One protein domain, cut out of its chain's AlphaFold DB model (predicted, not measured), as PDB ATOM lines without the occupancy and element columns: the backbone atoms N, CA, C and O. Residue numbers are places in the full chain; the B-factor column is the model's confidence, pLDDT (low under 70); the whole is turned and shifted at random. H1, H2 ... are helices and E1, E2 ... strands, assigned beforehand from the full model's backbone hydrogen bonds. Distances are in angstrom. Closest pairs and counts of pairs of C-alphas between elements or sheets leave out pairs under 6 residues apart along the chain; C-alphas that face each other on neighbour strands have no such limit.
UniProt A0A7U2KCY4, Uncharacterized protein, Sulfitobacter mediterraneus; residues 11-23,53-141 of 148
ATOM      1  N   PHE A  11     -22.765  27.710 -16.555       88.31
ATOM      2  CA  PHE A  11     -23.789  28.567 -17.154       88.31
ATOM      3  C   PHE A  11     -23.579  28.751 -18.656       88.31
ATOM      4  O   PHE A  11     -22.453  28.745 -19.152       88.31
ATOM      5  N   LEU A  12     -24.679  28.931 -19.388       89.69
ATOM      6  CA  LEU A  12     -24.627  29.190 -20.824       89.69
ATOM      7  C   LEU A  12     -24.287  30.652 -21.086       89.69
ATOM      8  O   LEU A  12     -24.747  31.550 -20.374       89.69
ATOM      9  N   VAL A  13     -23.520  30.890 -22.141       91.00
ATOM     10  CA  VAL A  13     -23.128  32.227 -22.574       91.00
ATOM     11  C   VAL A  13     -23.283  32.401 -24.070       91.00
ATOM     12  O   VAL A  13     -23.160  31.455 -24.846       91.00
ATOM     13  N   TRP A  14     -23.532  33.645 -24.456       90.81
ATOM     14  CA  TRP A  14     -23.715  34.044 -25.838       90.81
ATOM     15  C   TRP A  14     -23.110  35.427 -26.055       90.81
ATOM     16  O   TRP A  14     -23.523  36.386 -25.406       90.81
ATOM     17  N   GLY A  15     -22.095  35.550 -26.904       92.00
ATOM     18  CA  GLY A  15     -21.322  36.791 -26.986       92.00
ATOM     19  C   GLY A  15     -20.014  36.623 -27.732       92.00
ATOM     20  O   GLY A  15     -19.917  35.774 -28.607       92.00
ATOM     21  N   THR A  16     -19.017  37.424 -27.379       94.25
ATOM     22  CA  THR A  16     -17.738  37.482 -28.093       94.25
ATOM     23  C   THR A  16     -16.576  37.396 -27.116       94.25
ATOM     24  O   THR A  16     -16.622  37.980 -26.027       94.25
ATOM     25  N   PHE A  17     -15.530  36.672 -27.514       95.19
ATOM     26  CA  PHE A  17     -14.246  36.668 -26.824       95.19
ATOM     27  C   PHE A  17     -13.301  37.705 -27.424       95.19
ATOM     28  O   PHE A  17     -13.176  37.806 -28.636       95.19
ATOM     29  N   GLU A  18     -12.584  38.421 -26.569       96.00
ATOM     30  CA  GLU A  18     -11.554  39.390 -26.932       96.00
ATOM     31  C   GLU A  18     -10.222  38.946 -26.317       96.00
ATOM     32  O   GLU A  18     -10.144  38.617 -25.126       96.00
ATOM     33  N   LYS A  19      -9.147  38.977 -27.105       95.12
ATOM     34  CA  LYS A  19      -7.785  38.815 -26.588       95.12
ATOM     35  C   LYS A  19      -7.314  40.138 -25.986       95.12
ATOM     36  O   LYS A  19      -7.071  41.099 -26.703       95.12
ATOM     37  N   VAL A  20      -7.121  40.175 -24.668       93.50
ATOM     38  CA  VAL A  20      -6.674  41.395 -23.963       93.50
ATOM     39  C   VAL A  20      -5.156  41.459 -23.762       93.50
ATOM     40  O   VAL A  20      -4.609  42.520 -23.467       93.50
ATOM     41  N   LYS A  21      -4.447  40.334 -23.918       88.69
ATOM     42  CA  LYS A  21      -2.980  40.289 -23.837       88.69
ATOM     43  C   LYS A  21      -2.349  40.739 -25.161       88.69
ATOM     44  O   LYS A  21      -2.676  40.203 -26.216       88.69
ATOM     45  N   VAL A  22      -1.389  41.663 -25.090       87.31
ATOM     46  CA  VAL A  22      -0.599  42.114 -26.251       87.31
ATOM     47  C   VAL A  22       0.365  41.014 -26.713       87.31
ATOM     48  O   VAL A  22       1.055  40.411 -25.890       87.31
ATOM     49  N   GLY A  23       0.454  40.803 -28.030       86.56
ATOM     50  CA  GLY A  23       1.354  39.826 -28.656       86.56
ATOM     51  C   GLY A  23       0.778  38.404 -28.731       86.56
ATOM     52  O   GLY A  23      -0.344  38.164 -28.279       86.56
ATOM     53  N   THR A  53       0.878  22.193 -19.802       90.19
ATOM     54  CA  THR A  53      -0.378  22.955 -19.734       90.19
ATOM     55  C   THR A  53      -0.054  24.427 -19.553       90.19
ATOM     56  O   THR A  53       0.444  24.836 -18.504       90.19
ATOM     57  N   TYR A  54      -0.342  25.232 -20.573       91.00
ATOM     58  CA  TYR A  54      -0.207  26.681 -20.475       91.00
ATOM     59  C   TYR A  54      -1.411  27.240 -19.730       91.00
ATOM     60  O   TYR A  54      -2.550  26.884 -20.017       91.00
ATOM     61  N   THR A  55      -1.161  28.128 -18.771       92.50
ATOM     62  CA  THR A  55      -2.227  28.792 -18.019       92.50
ATOM     63  C   THR A  55      -2.217  30.280 -18.329       92.50
ATOM     64  O   THR A  55      -1.206  30.957 -18.130       92.50
ATOM     65  N   TYR A  56      -3.345  30.792 -18.811       93.31
ATOM     66  CA  TYR A  56      -3.522  32.203 -19.133       93.31
ATOM     67  C   TYR A  56      -4.538  32.832 -18.190       93.31
ATOM     68  O   TYR A  56      -5.738  32.596 -18.302       93.31
ATOM     69  N   CYS A  57      -4.053  33.671 -17.280       94.00
ATOM     70  CA  CYS A  57      -4.900  34.442 -16.380       94.00
ATOM     71  C   CYS A  57      -5.150  35.836 -16.960       94.00
ATOM     72  O   CYS A  57      -4.201  36.508 -17.367       94.00
ATOM     73  N   ARG A  58      -6.411  36.285 -16.972       94.25
ATOM     74  CA  ARG A  58      -6.838  37.625 -17.424       94.25
ATOM     75  C   ARG A  58      -6.332  37.993 -18.823       94.25
ATOM     76  O   ARG A  58      -6.108  39.163 -19.113       94.25
ATOM     77  N   ALA A  59      -6.101  36.998 -19.675       94.50
ATOM     78  CA  ALA A  59      -5.571  37.204 -21.023       94.50
ATOM     79  C   ALA A  59      -6.674  37.241 -22.089       94.50
ATOM     80  O   ALA A  59      -6.439  37.707 -23.205       94.50
ATOM     81  N   ILE A  60      -7.870  36.771 -21.726       94.56
ATOM     82  CA  ILE A  60      -9.063  36.726 -22.567       94.56
ATOM     83  C   ILE A  60     -10.217  37.350 -21.786       94.56
ATOM     84  O   ILE A  60     -10.391  37.063 -20.600       94.56
ATOM     85  N   ARG A  61     -11.010  38.188 -22.445       95.56
ATOM     86  CA  ARG A  61     -12.268  38.726 -21.926       95.56
ATOM     87  C   ARG A  61     -13.427  38.148 -22.724       95.56
ATOM     88  O   ARG A  61     -13.293  37.893 -23.911       95.56
ATOM     89  N   PHE A  62     -14.570  37.976 -22.077       95.19
ATOM     90  CA  PHE A  62     -15.838  37.705 -22.735       95.19
ATOM     91  C   PHE A  62     -16.810  38.851 -22.482       95.19
ATOM     92  O   PHE A  62     -16.794  39.454 -21.406       95.19
ATOM     93  N   SER A  63     -17.651  39.160 -23.462       94.12
ATOM     94  CA  SER A  63     -18.745  40.125 -23.332       94.12
ATOM     95  C   SER A  63     -19.970  39.654 -24.106       94.12
ATOM     96  O   SER A  63     -19.863  39.248 -25.262       94.12
ATOM     97  N   GLY A  64     -21.138  39.715 -23.473       91.31
ATOM     98  CA  GLY A  64     -22.394  39.294 -24.078       91.31
ATOM     99  C   GLY A  64     -23.488  39.071 -23.045       91.31
ATOM    100  O   GLY A  64     -23.750  39.925 -22.199       91.31
ATOM    101  N   VAL A  65     -24.135  37.916 -23.132       89.19
ATOM    102  CA  VAL A  65     -25.242  37.498 -22.276       89.19
ATOM    103  C   VAL A  65     -24.869  36.197 -21.583       89.19
ATOM    104  O   VAL A  65     -24.271  35.316 -22.204       89.19
ATOM    105  N   ARG A  66     -25.249  36.056 -20.311       89.25
ATOM    106  CA  ARG A  66     -25.290  34.754 -19.636       89.25
ATOM    107  C   ARG A  66     -26.729  34.341 -19.361       89.25
ATOM    108  O   ARG A  66     -27.564  35.186 -19.038       89.25
ATOM    109  N   LEU A  67     -26.987  33.042 -19.458       84.50
ATOM    110  CA  LEU A  67     -28.227  32.419 -19.017       84.50
ATOM    111  C   LEU A  67     -27.948  31.657 -17.728       84.50
ATOM    112  O   LEU A  67     -27.180  30.694 -17.718       84.50
ATOM    113  N   LYS A  68     -28.581  32.090 -16.641       77.25
ATOM    114  CA  LYS A  68     -28.464  31.442 -15.334       77.25
ATOM    115  C   LYS A  68     -29.837  31.392 -14.684       77.25
ATOM    116  O   LYS A  68     -30.530  32.397 -14.642       77.25
ATOM    117  N   ASN A  69     -30.240  30.225 -14.185       76.00
ATOM    118  CA  ASN A  69     -31.522  30.034 -13.491       76.00
ATOM    119  C   ASN A  69     -32.746  30.550 -14.281       76.00
ATOM    120  O   ASN A  69     -33.686  31.089 -13.703       76.00
ATOM    121  N   GLY A  70     -32.726  30.405 -15.611       72.00
ATOM    122  CA  GLY A  70     -33.823  30.824 -16.488       72.00
ATOM    123  C   GLY A  70     -33.901  32.327 -16.780       72.00
ATOM    124  O   GLY A  70     -34.813  32.734 -17.493       72.00
ATOM    125  N   SER A  71     -32.968  33.152 -16.286       74.88
ATOM    126  CA  SER A  71     -32.866  34.566 -16.660       74.88
ATOM    127  C   SER A  71     -31.708  34.822 -17.623       74.88
ATOM    128  O   SER A  71     -30.641  34.212 -17.521       74.88
ATOM    129  N   ALA A  72     -31.930  35.754 -18.553       82.62
ATOM    130  CA  ALA A  72     -30.911  36.306 -19.434       82.62
ATOM    131  C   ALA A  72     -30.448  37.659 -18.901       82.62
ATOM    132  O   ALA A  72     -31.263  38.551 -18.664       82.62
ATOM    133  N   GLU A  73     -29.143  37.826 -18.720       85.69
ATOM    134  CA  GLU A  73     -28.573  39.081 -18.235       85.69
ATOM    135  C   GLU A  73     -27.277  39.435 -18.962       85.69
ATOM    136  O   GLU A  73     -26.531  38.559 -19.410       85.69
ATOM    137  N   SER A  74     -27.012  40.739 -19.078       88.69
ATOM    138  CA  SER A  74     -25.738  41.228 -19.608       88.69
ATOM    139  C   SER A  74     -24.589  40.726 -18.738       88.69
ATOM    140  O   SER A  74     -24.653  40.785 -17.510       88.69
ATOM    141  N   PHE A  75     -23.535  40.237 -19.378       90.19
ATOM    142  CA  PHE A  75     -22.423  39.597 -18.701       90.19
ATOM    143  C   PHE A  75     -21.096  39.920 -19.378       90.19
ATOM    144  O   PHE A  75     -20.973  39.878 -20.603       90.19
ATOM    145  N   SER A  76     -20.085  40.208 -18.565       93.12
ATOM    146  CA  SER A  76     -18.712  40.411 -19.010       93.12
ATOM    147  C   SER A  76     -17.745  39.860 -17.977       93.12
ATOM    148  O   SER A  76     -17.969  40.044 -16.779       93.12
ATOM    149  N   THR A  77     -16.658  39.236 -18.420       93.06
ATOM    150  CA  THR A  77     -15.657  38.687 -17.501       93.06
ATOM    151  C   THR A  77     -14.579  39.716 -17.146       93.06
ATOM    152  O   THR A  77     -13.992  40.373 -18.005       93.06
ATOM    153  N   SER A  78     -14.307  39.849 -15.850       86.75
ATOM    154  CA  SER A  78     -13.198  40.623 -15.266       86.75
ATOM    155  C   SER A  78     -12.004  39.730 -14.928       86.75
ATOM    156  O   SER A  78     -10.852  40.127 -15.111       86.75
ATOM    157  N   GLN A  79     -12.287  38.521 -14.445       91.56
ATOM    158  CA  GLN A  79     -11.318  37.520 -14.021       91.56
ATOM    159  C   GLN A  79     -11.521  36.250 -14.841       91.56
ATOM    160  O   GLN A  79     -12.582  35.628 -14.790       91.56
ATOM    161  N   THR A  80     -10.511  35.870 -15.618       93.75
ATOM    162  CA  THR A  80     -10.561  34.660 -16.440       93.75
ATOM    163  C   THR A  80      -9.325  33.815 -16.232       93.75
ATOM    164  O   THR A  80      -8.222  34.346 -16.081       93.75
ATOM    165  N   ILE A  81      -9.506  32.503 -16.266       93.56
ATOM    166  CA  ILE A  81      -8.423  31.532 -16.348       93.56
ATOM    167  C   ILE A  81      -8.686  30.596 -17.520       93.56
ATOM    168  O   ILE A  81      -9.815  30.164 -17.746       93.56
ATOM    169  N   VAL A  82      -7.643  30.327 -18.297       92.38
ATOM    170  CA  VAL A  82      -7.682  29.372 -19.404       92.38
ATOM    171  C   VAL A  82      -6.553  28.386 -19.192       92.38
ATOM    172  O   VAL A  82      -5.390  28.793 -19.126       92.38
ATOM    173  N   HIS A  83      -6.893  27.107 -19.111       91.44
ATOM    174  CA  HIS A  83      -5.928  26.018 -19.118       91.44
ATOM    175  C   HIS A  83      -5.884  25.413 -20.516       91.44
ATOM    176  O   HIS A  83      -6.882  24.893 -21.007       91.44
ATOM    177  N   LEU A  84      -4.723  25.518 -21.160       91.25
ATOM    178  CA  LEU A  84      -4.494  25.047 -22.516       91.25
ATOM    179  C   LEU A  84      -3.485  23.889 -22.500       91.25
ATOM    180  O   LEU A  84      -2.273  24.128 -22.433       91.25
ATOM    181  N   PRO A  85      -3.958  22.635 -22.531       88.88
ATOM    182  CA  PRO A  85      -3.086  21.475 -22.631       88.88
ATOM    183  C   PRO A  85      -2.440  21.369 -24.022       88.88
ATOM    184  O   PRO A  85      -3.105  21.502 -25.047       88.88
ATOM    185  N   VAL A  86      -1.143  21.066 -24.047       86.31
ATOM    186  CA  VAL A  86      -0.353  20.725 -25.236       86.31
ATOM    187  C   VAL A  86       0.353  19.396 -24.978       86.31
ATOM    188  O   VAL A  86       1.241  19.295 -24.126       86.31
ATOM    189  N   ARG A  87      -0.068  18.373 -25.717       83.31
ATOM    190  CA  ARG A  87       0.377  16.977 -25.642       83.31
ATOM    191  C   ARG A  87       0.864  16.509 -27.012       83.31
ATOM    192  O   ARG A  87       0.553  17.125 -28.028       83.31
ATOM    193  N   ALA A  88       1.562  15.375 -27.058       72.06
ATOM    194  CA  ALA A  88       2.227  14.867 -28.267       72.06
ATOM    195  C   ALA A  88       1.354  14.783 -29.542       72.06
ATOM    196  O   ALA A  88       1.873  14.879 -30.646       72.06
ATOM    197  N   GLN A  89       0.040  14.587 -29.416       71.12
ATOM    198  CA  GLN A  89      -0.887  14.483 -30.557       71.12
ATOM    199  C   GLN A  89      -2.029  15.499 -30.491       71.12
ATOM    200  O   GLN A  89      -3.007  15.382 -31.228       71.12
ATOM    201  N   PHE A  90      -1.962  16.448 -29.559       77.06
ATOM    202  CA  PHE A  90      -3.109  17.279 -29.243       77.06
ATOM    203  C   PHE A  90      -2.698  18.635 -28.686       77.06
ATOM    204  O   PHE A  90      -1.956  18.726 -27.712       77.06
ATOM    205  N   ILE A  91      -3.268  19.682 -29.266       82.88
ATOM    206  CA  ILE A  91      -3.204  21.043 -28.756       82.88
ATOM    207  C   ILE A  91      -4.639  21.478 -28.499       82.88
ATOM    208  O   ILE A  91      -5.478  21.379 -29.395       82.88
ATOM    209  N   GLY A  92      -4.912  21.918 -27.273       85.25
ATOM    210  CA  GLY A  92      -6.189  22.523 -26.921       85.25
ATOM    211  C   GLY A  92      -6.535  23.698 -27.822       85.25
ATOM    212  O   GLY A  92      -5.650  24.383 -28.336       85.25
ATOM    213  N   SER A  93      -7.826  23.939 -28.005       86.12
ATOM    214  CA  SER A  93      -8.299  25.030 -28.853       86.12
ATOM    215  C   SER A  93      -8.730  26.203 -27.992       86.12
ATOM    216  O   SER A  93      -9.665  26.095 -27.197       86.12
ATOM    217  N   LEU A  94      -8.072  27.349 -28.168       89.81
ATOM    218  CA  LEU A  94      -8.603  28.609 -27.656       89.81
ATOM    219  C   LEU A  94      -9.949  28.927 -28.329       89.81
ATOM    220  O   LEU A  94     -10.173  28.526 -29.475       89.81
ATOM    221  N   PRO A  95     -10.849  29.660 -27.649       90.19
ATOM    222  CA  PRO A  95     -12.086  30.097 -28.279       90.19
ATOM    223  C   PRO A  95     -11.808  31.012 -29.479       90.19
ATOM    224  O   PRO A  95     -10.791  31.707 -29.526       90.19
ATOM    225  N   ALA A  96     -12.750  31.061 -30.423       89.38
ATOM    226  CA  ALA A  96     -12.703  32.028 -31.514       89.38
ATOM    227  C   ALA A  96     -12.791  33.463 -30.960       89.38
ATOM    228  O   ALA A  96     -13.721  33.791 -30.218       89.38
ATOM    229  N   PHE A  97     -11.820  34.302 -31.319       92.50
ATOM    230  CA  PHE A  97     -11.790  35.717 -30.949       92.50
ATOM    231  C   PHE A  97     -12.569  36.563 -31.951       92.50
ATOM    232  O   PHE A  97     -12.599  36.246 -33.135       92.50
ATOM    233  N   ASP A  98     -13.181  37.639 -31.457       91.81
ATOM    234  CA  ASP A  98     -13.880  38.665 -32.239       91.81
ATOM    235  C   ASP A  98     -15.053  38.139 -33.095       91.81
ATOM    236  O   ASP A  98     -15.600  38.849 -33.938       91.81
ATOM    237  N   GLU A  99     -15.490  36.906 -32.828       90.69
ATOM    238  CA  GLU A  99     -16.624  36.249 -33.468       90.69
ATOM    239  C   GLU A  99     -17.744  35.969 -32.446       90.69
ATOM    240  O   GLU A  99     -17.461  35.675 -31.277       90.69
ATOM    241  N   PRO A 100     -19.029  36.044 -32.847       90.69
ATOM    242  CA  PRO A 100     -20.135  35.607 -32.007       90.69
ATOM    243  C   PRO A 100     -20.081  34.100 -31.756       90.69
ATOM    244  O   PRO A 100     -20.028  33.291 -32.685       90.69
ATOM    245  N   VAL A 101     -20.167  33.716 -30.488       91.56
ATOM    246  CA  VAL A 101     -20.170  32.324 -30.047       91.56
ATOM    247  C   VAL A 101     -21.296  32.051 -29.063       91.56
ATOM    248  O   VAL A 101     -21.785  32.951 -28.372       91.56
ATOM    249  N   PHE A 102     -21.660  30.779 -28.972       90.44
ATOM    250  CA  PHE A 102     -22.464  30.219 -27.898       90.44
ATOM    251  C   PHE A 102     -21.720  29.065 -27.258       90.44
ATOM    252  O   PHE A 102     -21.105  28.255 -27.948       90.44
ATOM    253  N   GLY A 103     -21.801  28.966 -25.940       90.81
ATOM    254  CA  GLY A 103     -21.169  27.866 -25.242       90.81
ATOM    255  C   GLY A 103     -21.480  27.837 -23.765       90.81
ATOM    256  O   GLY A 103     -22.388  28.517 -23.285       90.81
ATOM    257  N   ILE A 104     -20.694  27.041 -23.053       90.31
ATOM    258  CA  ILE A 104     -20.782  26.893 -21.601       90.31
ATOM    259  C   ILE A 104     -19.556  27.558 -20.971       90.31
ATOM    260  O   ILE A 104     -18.443  27.472 -21.487       90.31
ATOM    261  N   MET A 105     -19.760  28.264 -19.868       91.31
ATOM    262  CA  MET A 105     -18.703  28.782 -19.008       91.31
ATOM    263  C   MET A 105     -18.817  28.190 -17.615       91.31
ATOM    264  O   MET A 105     -19.909  27.850 -17.157       91.31
ATOM    265  N   TRP A 106     -17.672  28.127 -16.941       90.94
ATOM    266  CA  TRP A 106     -17.557  27.577 -15.603       90.94
ATOM    267  C   TRP A 106     -17.131  28.668 -14.626       90.94
ATOM    268  O   TRP A 106     -16.125  29.341 -14.814       90.94
ATOM    269  N   SER A 107     -17.896  28.859 -13.563       87.12
ATOM    270  CA  SER A 107     -17.447  29.557 -12.369       87.12
ATOM    271  C   SER A 107     -16.483  28.647 -11.620       87.12
ATOM    272  O   SER A 107     -16.826  27.513 -11.291       87.12
ATOM    273  N   SER A 108     -15.300  29.158 -11.299       80.75
ATOM    274  CA  SER A 108     -14.284  28.412 -10.541       80.75
ATOM    275  C   SER A 108     -14.652  28.189  -9.064       80.75
ATOM    276  O   SER A 108     -13.913  27.542  -8.325       80.75
ATOM    277  N   GLY A 109     -15.758  28.780  -8.594       72.88
ATOM    278  CA  GLY A 109     -16.141  28.791  -7.180       72.88
ATOM    279  C   GLY A 109     -15.288  29.724  -6.308       72.88
ATOM    280  O   GLY A 109     -15.605  29.907  -5.133       72.88
ATOM    281  N   GLN A 110     -14.242  30.344  -6.865       70.44
ATOM    282  CA  GLN A 110     -13.427  31.366  -6.213       70.44
ATOM    283  C   GLN A 110     -13.772  32.756  -6.760       70.44
ATOM    284  O   GLN A 110     -13.488  33.069  -7.913       70.44
ATOM    285  N   GLU A 111     -14.350  33.607  -5.910       74.06
ATOM    286  CA  GLU A 111     -14.676  35.004  -6.246       74.06
ATOM    287  C   GLU A 111     -15.483  35.135  -7.564       74.06
ATOM    288  O   GLU A 111     -16.501  34.461  -7.733       74.06
ATOM    289  N   ASP A 112     -15.062  36.018  -8.477       81.75
ATOM    290  CA  ASP A 112     -15.626  36.262  -9.810       81.75
ATOM    291  C   ASP A 112     -14.835  35.573 -10.942       81.75
ATOM    292  O   ASP A 112     -15.024  35.903 -12.117       81.75
ATOM    293  N   TRP A 113     -13.956  34.615 -10.616       87.69
ATOM    294  CA  TRP A 113     -13.148  33.906 -11.609       87.69
ATOM    295  C   TRP A 113     -13.969  32.924 -12.432       87.69
ATOM    296  O   TRP A 113     -14.594  31.995 -11.908       87.69
ATOM    297  N   VAL A 114     -13.863  33.092 -13.747       91.38
ATOM    298  CA  VAL A 114     -14.464  32.214 -14.745       91.38
ATOM    299  C   VAL A 114     -13.379  31.426 -15.461       91.38
ATOM    300  O   VAL A 114     -12.405  31.988 -15.964       91.38
ATOM    301  N   GLU A 115     -13.566  30.119 -15.532       92.25
ATOM    302  CA  GLU A 115     -12.769  29.233 -16.358       92.25
ATOM    303  C   GLU A 115     -13.343  29.185 -17.780       92.25
ATOM    304  O   GLU A 115     -14.522  28.888 -18.004       92.25
ATOM    305  N   ILE A 116     -12.477  29.492 -18.745       91.25
ATOM    306  CA  ILE A 116     -12.735  29.320 -20.172       91.25
ATOM    307  C   ILE A 116     -11.995  28.053 -20.579       91.25
ATOM    308  O   ILE A 116     -10.762  28.032 -20.623       91.25
ATOM    309  N   ARG A 117     -12.742  26.985 -20.861       87.81
ATOM    310  CA  ARG A 117     -12.133  25.710 -21.242       87.81
ATOM    311  C   ARG A 117     -11.587  25.788 -22.660       87.81
ATOM    312  O   ARG A 117     -12.296  26.181 -23.582       87.81
ATOM    313  N   ALA A 118     -10.335  25.371 -22.812       85.56
ATOM    314  CA  ALA A 118      -9.642  25.272 -24.090       85.56
ATOM    315  C   ALA A 118      -9.224  23.816 -24.354       85.56
ATOM    316  O   ALA A 118      -8.062  23.506 -24.604       85.56
ATOM    317  N   ASP A 119     -10.184  22.905 -24.195       79.12
ATOM    318  CA  ASP A 119      -9.992  21.459 -24.309       79.12
ATOM    319  C   ASP A 119     -10.097  20.947 -25.757       79.12
ATOM    320  O   ASP A 119     -10.271  21.713 -26.702       79.12
ATOM    321  N   LEU A 120      -9.980  19.620 -25.917       70.88
ATOM    322  CA  LEU A 120     -10.173  18.876 -27.174       70.88
ATOM    323  C   LEU A 120     -11.531  19.148 -27.818       70.88
ATOM    324  O   LEU A 120     -11.639  19.296 -29.033       70.88
ATOM    325  N   CYS A 121     -12.576  19.126 -26.998       75.75
ATOM    326  CA  CYS A 121     -13.934  19.322 -27.461       75.75
ATOM    327  C   CYS A 121     -14.245  20.811 -27.420       75.75
ATOM    328  O   CYS A 121     -14.171  21.425 -26.353       75.75
ATOM    329  N   GLU A 122     -14.641  21.366 -28.564       75.88
ATOM    330  CA  GLU A 122     -15.169  22.721 -28.609       75.88
ATOM    331  C   GLU A 122     -16.379  22.820 -27.677       75.88
ATOM    332  O   GLU A 122     -17.370  22.101 -27.815       75.88
ATOM    333  N   VAL A 123     -16.271  23.708 -26.695       85.94
ATOM    334  CA  VAL A 123     -17.373  24.085 -25.800       85.94
ATOM    335  C   VAL A 123     -17.982  25.430 -26.194       85.94
ATOM    336  O   VAL A 123     -19.002  25.823 -25.631       85.94
ATOM    337  N   TYR A 124     -17.366  26.118 -27.164       90.44
ATOM    338  CA  TYR A 124     -17.816  27.374 -27.752       90.44
ATOM    339  C   TYR A 124     -17.960  27.195 -29.258       90.44
ATOM    340  O   TYR A 124     -16.977  27.004 -29.967       90.44
ATOM    341  N   PHE A 125     -19.189  27.291 -29.739       89.00
ATOM    342  CA  PHE A 125     -19.525  27.136 -31.142       89.00
ATOM    343  C   PHE A 125     -19.753  28.504 -31.760       89.00
ATOM    344  O   PHE A 125     -20.489  29.329 -31.212       89.00
ATOM    345  N   ARG A 126     -19.137  28.731 -32.921       89.31
ATOM    346  CA  ARG A 126     -19.384  29.929 -33.724       89.31
ATOM    347  C   ARG A 126     -20.841  29.979 -34.127       89.31
ATOM    348  O   ARG A 126     -21.442  28.967 -34.492       89.31
ATOM    349  N   LEU A 127     -21.383  31.180 -34.121       82.12
ATOM    350  CA  LEU A 127     -22.737  31.412 -34.563       82.12
ATOM    351  C   LEU A 127     -22.774  32.380 -35.710       82.12
ATOM    352  O   LEU A 127     -22.040  33.363 -35.760       82.12
ATOM    353  N   SER A 128     -23.687  32.098 -36.630       80.38
ATOM    354  CA  SER A 128     -23.978  33.042 -37.684       80.38
ATOM    355  C   SER A 128     -24.559  34.314 -37.065       80.38
ATOM    356  O   SER A 128     -25.401  34.260 -36.165       80.38
ATOM    357  N   GLU A 129     -24.133  35.464 -37.581       75.75
ATOM    358  CA  GLU A 129     -24.657  36.768 -37.169       75.75
ATOM    359  C   GLU A 129     -26.203  36.820 -37.190       75.75
ATOM    360  O   GLU A 129     -26.796  37.290 -36.217       75.75
ATOM    361  N   PRO A 130     -26.909  36.254 -38.199       81.31
ATOM    362  CA  PRO A 130     -28.369  36.182 -38.173       81.31
ATOM    363  C   PRO A 130     -28.928  35.402 -36.977       81.31
ATOM    364  O   PRO A 130     -29.916  35.829 -36.381       81.31
ATOM    365  N   MET A 131     -28.309  34.274 -36.605       76.94
ATOM    366  CA  MET A 131     -28.744  33.475 -35.457       76.94
ATOM    367  C   MET A 131     -28.491  34.219 -34.146       76.94
ATOM    368  O   MET A 131     -29.357  34.243 -33.275       76.94
ATOM    369  N   PHE A 132     -27.337  34.881 -34.030       75.12
ATOM    370  CA  PHE A 132     -27.005  35.712 -32.876       75.12
ATOM    371  C   PHE A 132     -28.048  36.816 -32.658       75.12
ATOM    372  O   PHE A 132     -28.571  36.965 -31.554       75.12
ATOM    373  N   GLN A 133     -28.425  37.541 -33.717       75.31
ATOM    374  CA  GLN A 133     -29.449  38.585 -33.622       75.31
ATOM    375  C   GLN A 133     -30.847  38.019 -33.331       75.31
ATOM    376  O   GLN A 133     -31.558  38.594 -32.507       75.31
ATOM    377  N   LYS A 134     -31.237  36.880 -33.935       76.56
ATOM    378  CA  LYS A 134     -32.510  36.193 -33.629       76.56
ATOM    379  C   LYS A 134     -32.600  35.826 -32.145       76.56
ATOM    380  O   LYS A 134     -33.588  36.139 -31.488       76.56
ATOM    381  N   VAL A 135     -31.553  35.210 -31.599       72.81
ATOM    382  CA  VAL A 135     -31.517  34.804 -30.189       72.81
ATOM    383  C   VAL A 135     -31.511  36.016 -29.270       72.81
ATOM    384  O   VAL A 135     -32.280  36.060 -28.316       72.81
ATOM    385  N   ARG A 136     -30.708  37.038 -29.576       71.00
ATOM    386  CA  ARG A 136     -30.691  38.289 -28.811       71.00
ATOM    387  C   ARG A 136     -32.069  38.956 -28.775       71.00
ATOM    388  O   ARG A 136     -32.472  39.425 -27.714       71.00
ATOM    389  N   ALA A 137     -32.779  38.990 -29.903       71.12
ATOM    390  CA  ALA A 137     -34.145  39.502 -29.966       71.12
ATOM    391  C   ALA A 137     -35.099  38.652 -29.114       71.12
ATOM    392  O   ALA A 137     -35.857  39.212 -28.330       71.12
ATOM    393  N   CYS A 138     -34.995  37.321 -29.182       73.44
ATOM    394  CA  CYS A 138     -35.825  36.442 -28.361       73.44
ATOM    395  C   CYS A 138     -35.551  36.524 -26.862       73.44
ATOM    396  O   CYS A 138     -36.470  36.379 -26.071       73.44
ATOM    397  N   LEU A 139     -34.317  36.777 -26.437       68.69
ATOM    398  CA  LEU A 139     -34.026  36.969 -25.015       68.69
ATOM    399  C   LEU A 139     -34.545  38.314 -24.483       68.69
ATOM    400  O   LEU A 139     -34.708  38.468 -23.276       68.69
ATOM    401  N   ALA A 140     -34.793  39.283 -25.367       67.50
ATOM    402  CA  ALA A 140     -35.372  40.575 -25.018       67.50
ATOM    403  C   ALA A 140     -36.915  40.580 -25.038       67.50
ATOM    404  O   ALA A 140     -37.511  41.521 -24.515       67.50
ATOM    405  N   ASP A 141     -37.546  39.556 -25.622       67.81
ATOM    406  CA  ASP A 141     -38.996  39.447 -25.787       67.81
ATOM    407  C   ASP A 141     -39.520  38.115 -25.201       67.81
ATOM    408  O   ASP A 141     -39.244  37.050 -25.760       67.81
TER     409      ASP A 141
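This is residues 11 to 23 and 53 to 141 of the 148 residues of an uncharacterized protein of Sulfitobacter mediterraneus (UniProt A0A7U2KCY4). One strongly twisted sheet makes the body: E4, E3, E1, E6 and E8 lie side by side in its larger part, and short E7 joins E6 to E5, which with E2 forms a two-stranded strip reaching toward one end of the longest axis. The single helix, H1, covers part of the larger part and makes the opposite end. The printed part has 102 residues, with eight named strands E1 to E8 followed by H1, and is mostly strand. The sheet is branched and mixed, with E5 and E7 parallel and its other neighbour pairs antiparallel. The whole is compact, with a radius of gyration of the C-alphas of 13.9 A, yet only just elongated, spanning 47 by 31 by 26 A.

E1, residues 11 to 19, begins at C-alpha 11 (-23.789, 28.567, -17.154), is 21.2 A long and bends by 78 degrees at residue 14. E3, residues 60 to 68, is 21.4 A long and bends by 76 degrees at residue 64. E4 is residues 71 to 76. E6, residues 100 to 107, is 20.7 A long and bends by 62 degrees at residue 103. E7 is residues 113 to 115 and E8 residues 124 to 126. E5, residues 79 to 87, is 26.3 A long, and E2 is residues 53 to 57. H1, residues 129 to 140, is 16.6 A long and ends at C-alpha 140 (-35.372, 40.575, -25.018).

E6 has three neighbours, E1, E7 and E8. E1 lies on one side of it, with N 13 and O 103 2.9 A apart, and E8 on the other side, with N 125 and O 102 2.8 A apart. On the other side of E1 from E6 is antiparallel E3, with N 65 and O 14 2.8 A apart. E3 and the edge strand E4 form a hairpin, with N 75 and O 64 2.8 A apart. E6 and E7 form another, with N 115 and O 106 2.8 A apart. E5 has parallel E7 on one side, with N 81 and O 114 3.0 A apart, and antiparallel E2 on the other, with N 84 and O 54 2.8 A apart. E2 runs on into E3 at 81 degrees, and E4 into E5 at 80 degrees. H1 is on the sheet at a height of 9.6 A, over E3 and E6 and only just over E1, with 3 of its C-alphas falling on E1. On the local plane it stands at 39 degrees to E3, slantwise to the strands. Its closest C-alphas to E4 are those of Leu 139 and Ala 72, 6.4 A apart. In H1 every O i to N i+4 pair is within hydrogen-bond range.

The two C-alphas farthest apart, those of Ala 88 and Asp 141, are 48.1 A apart. Residues 24 to 52 are not printed, and C-alphas 23 and 53 are 19.2 A apart across the cut. The link from E5 to E6, residues 88 to 99, is long. Mean pLDDT of the printed part is 85.6, and residues 139 to 141 are under 70.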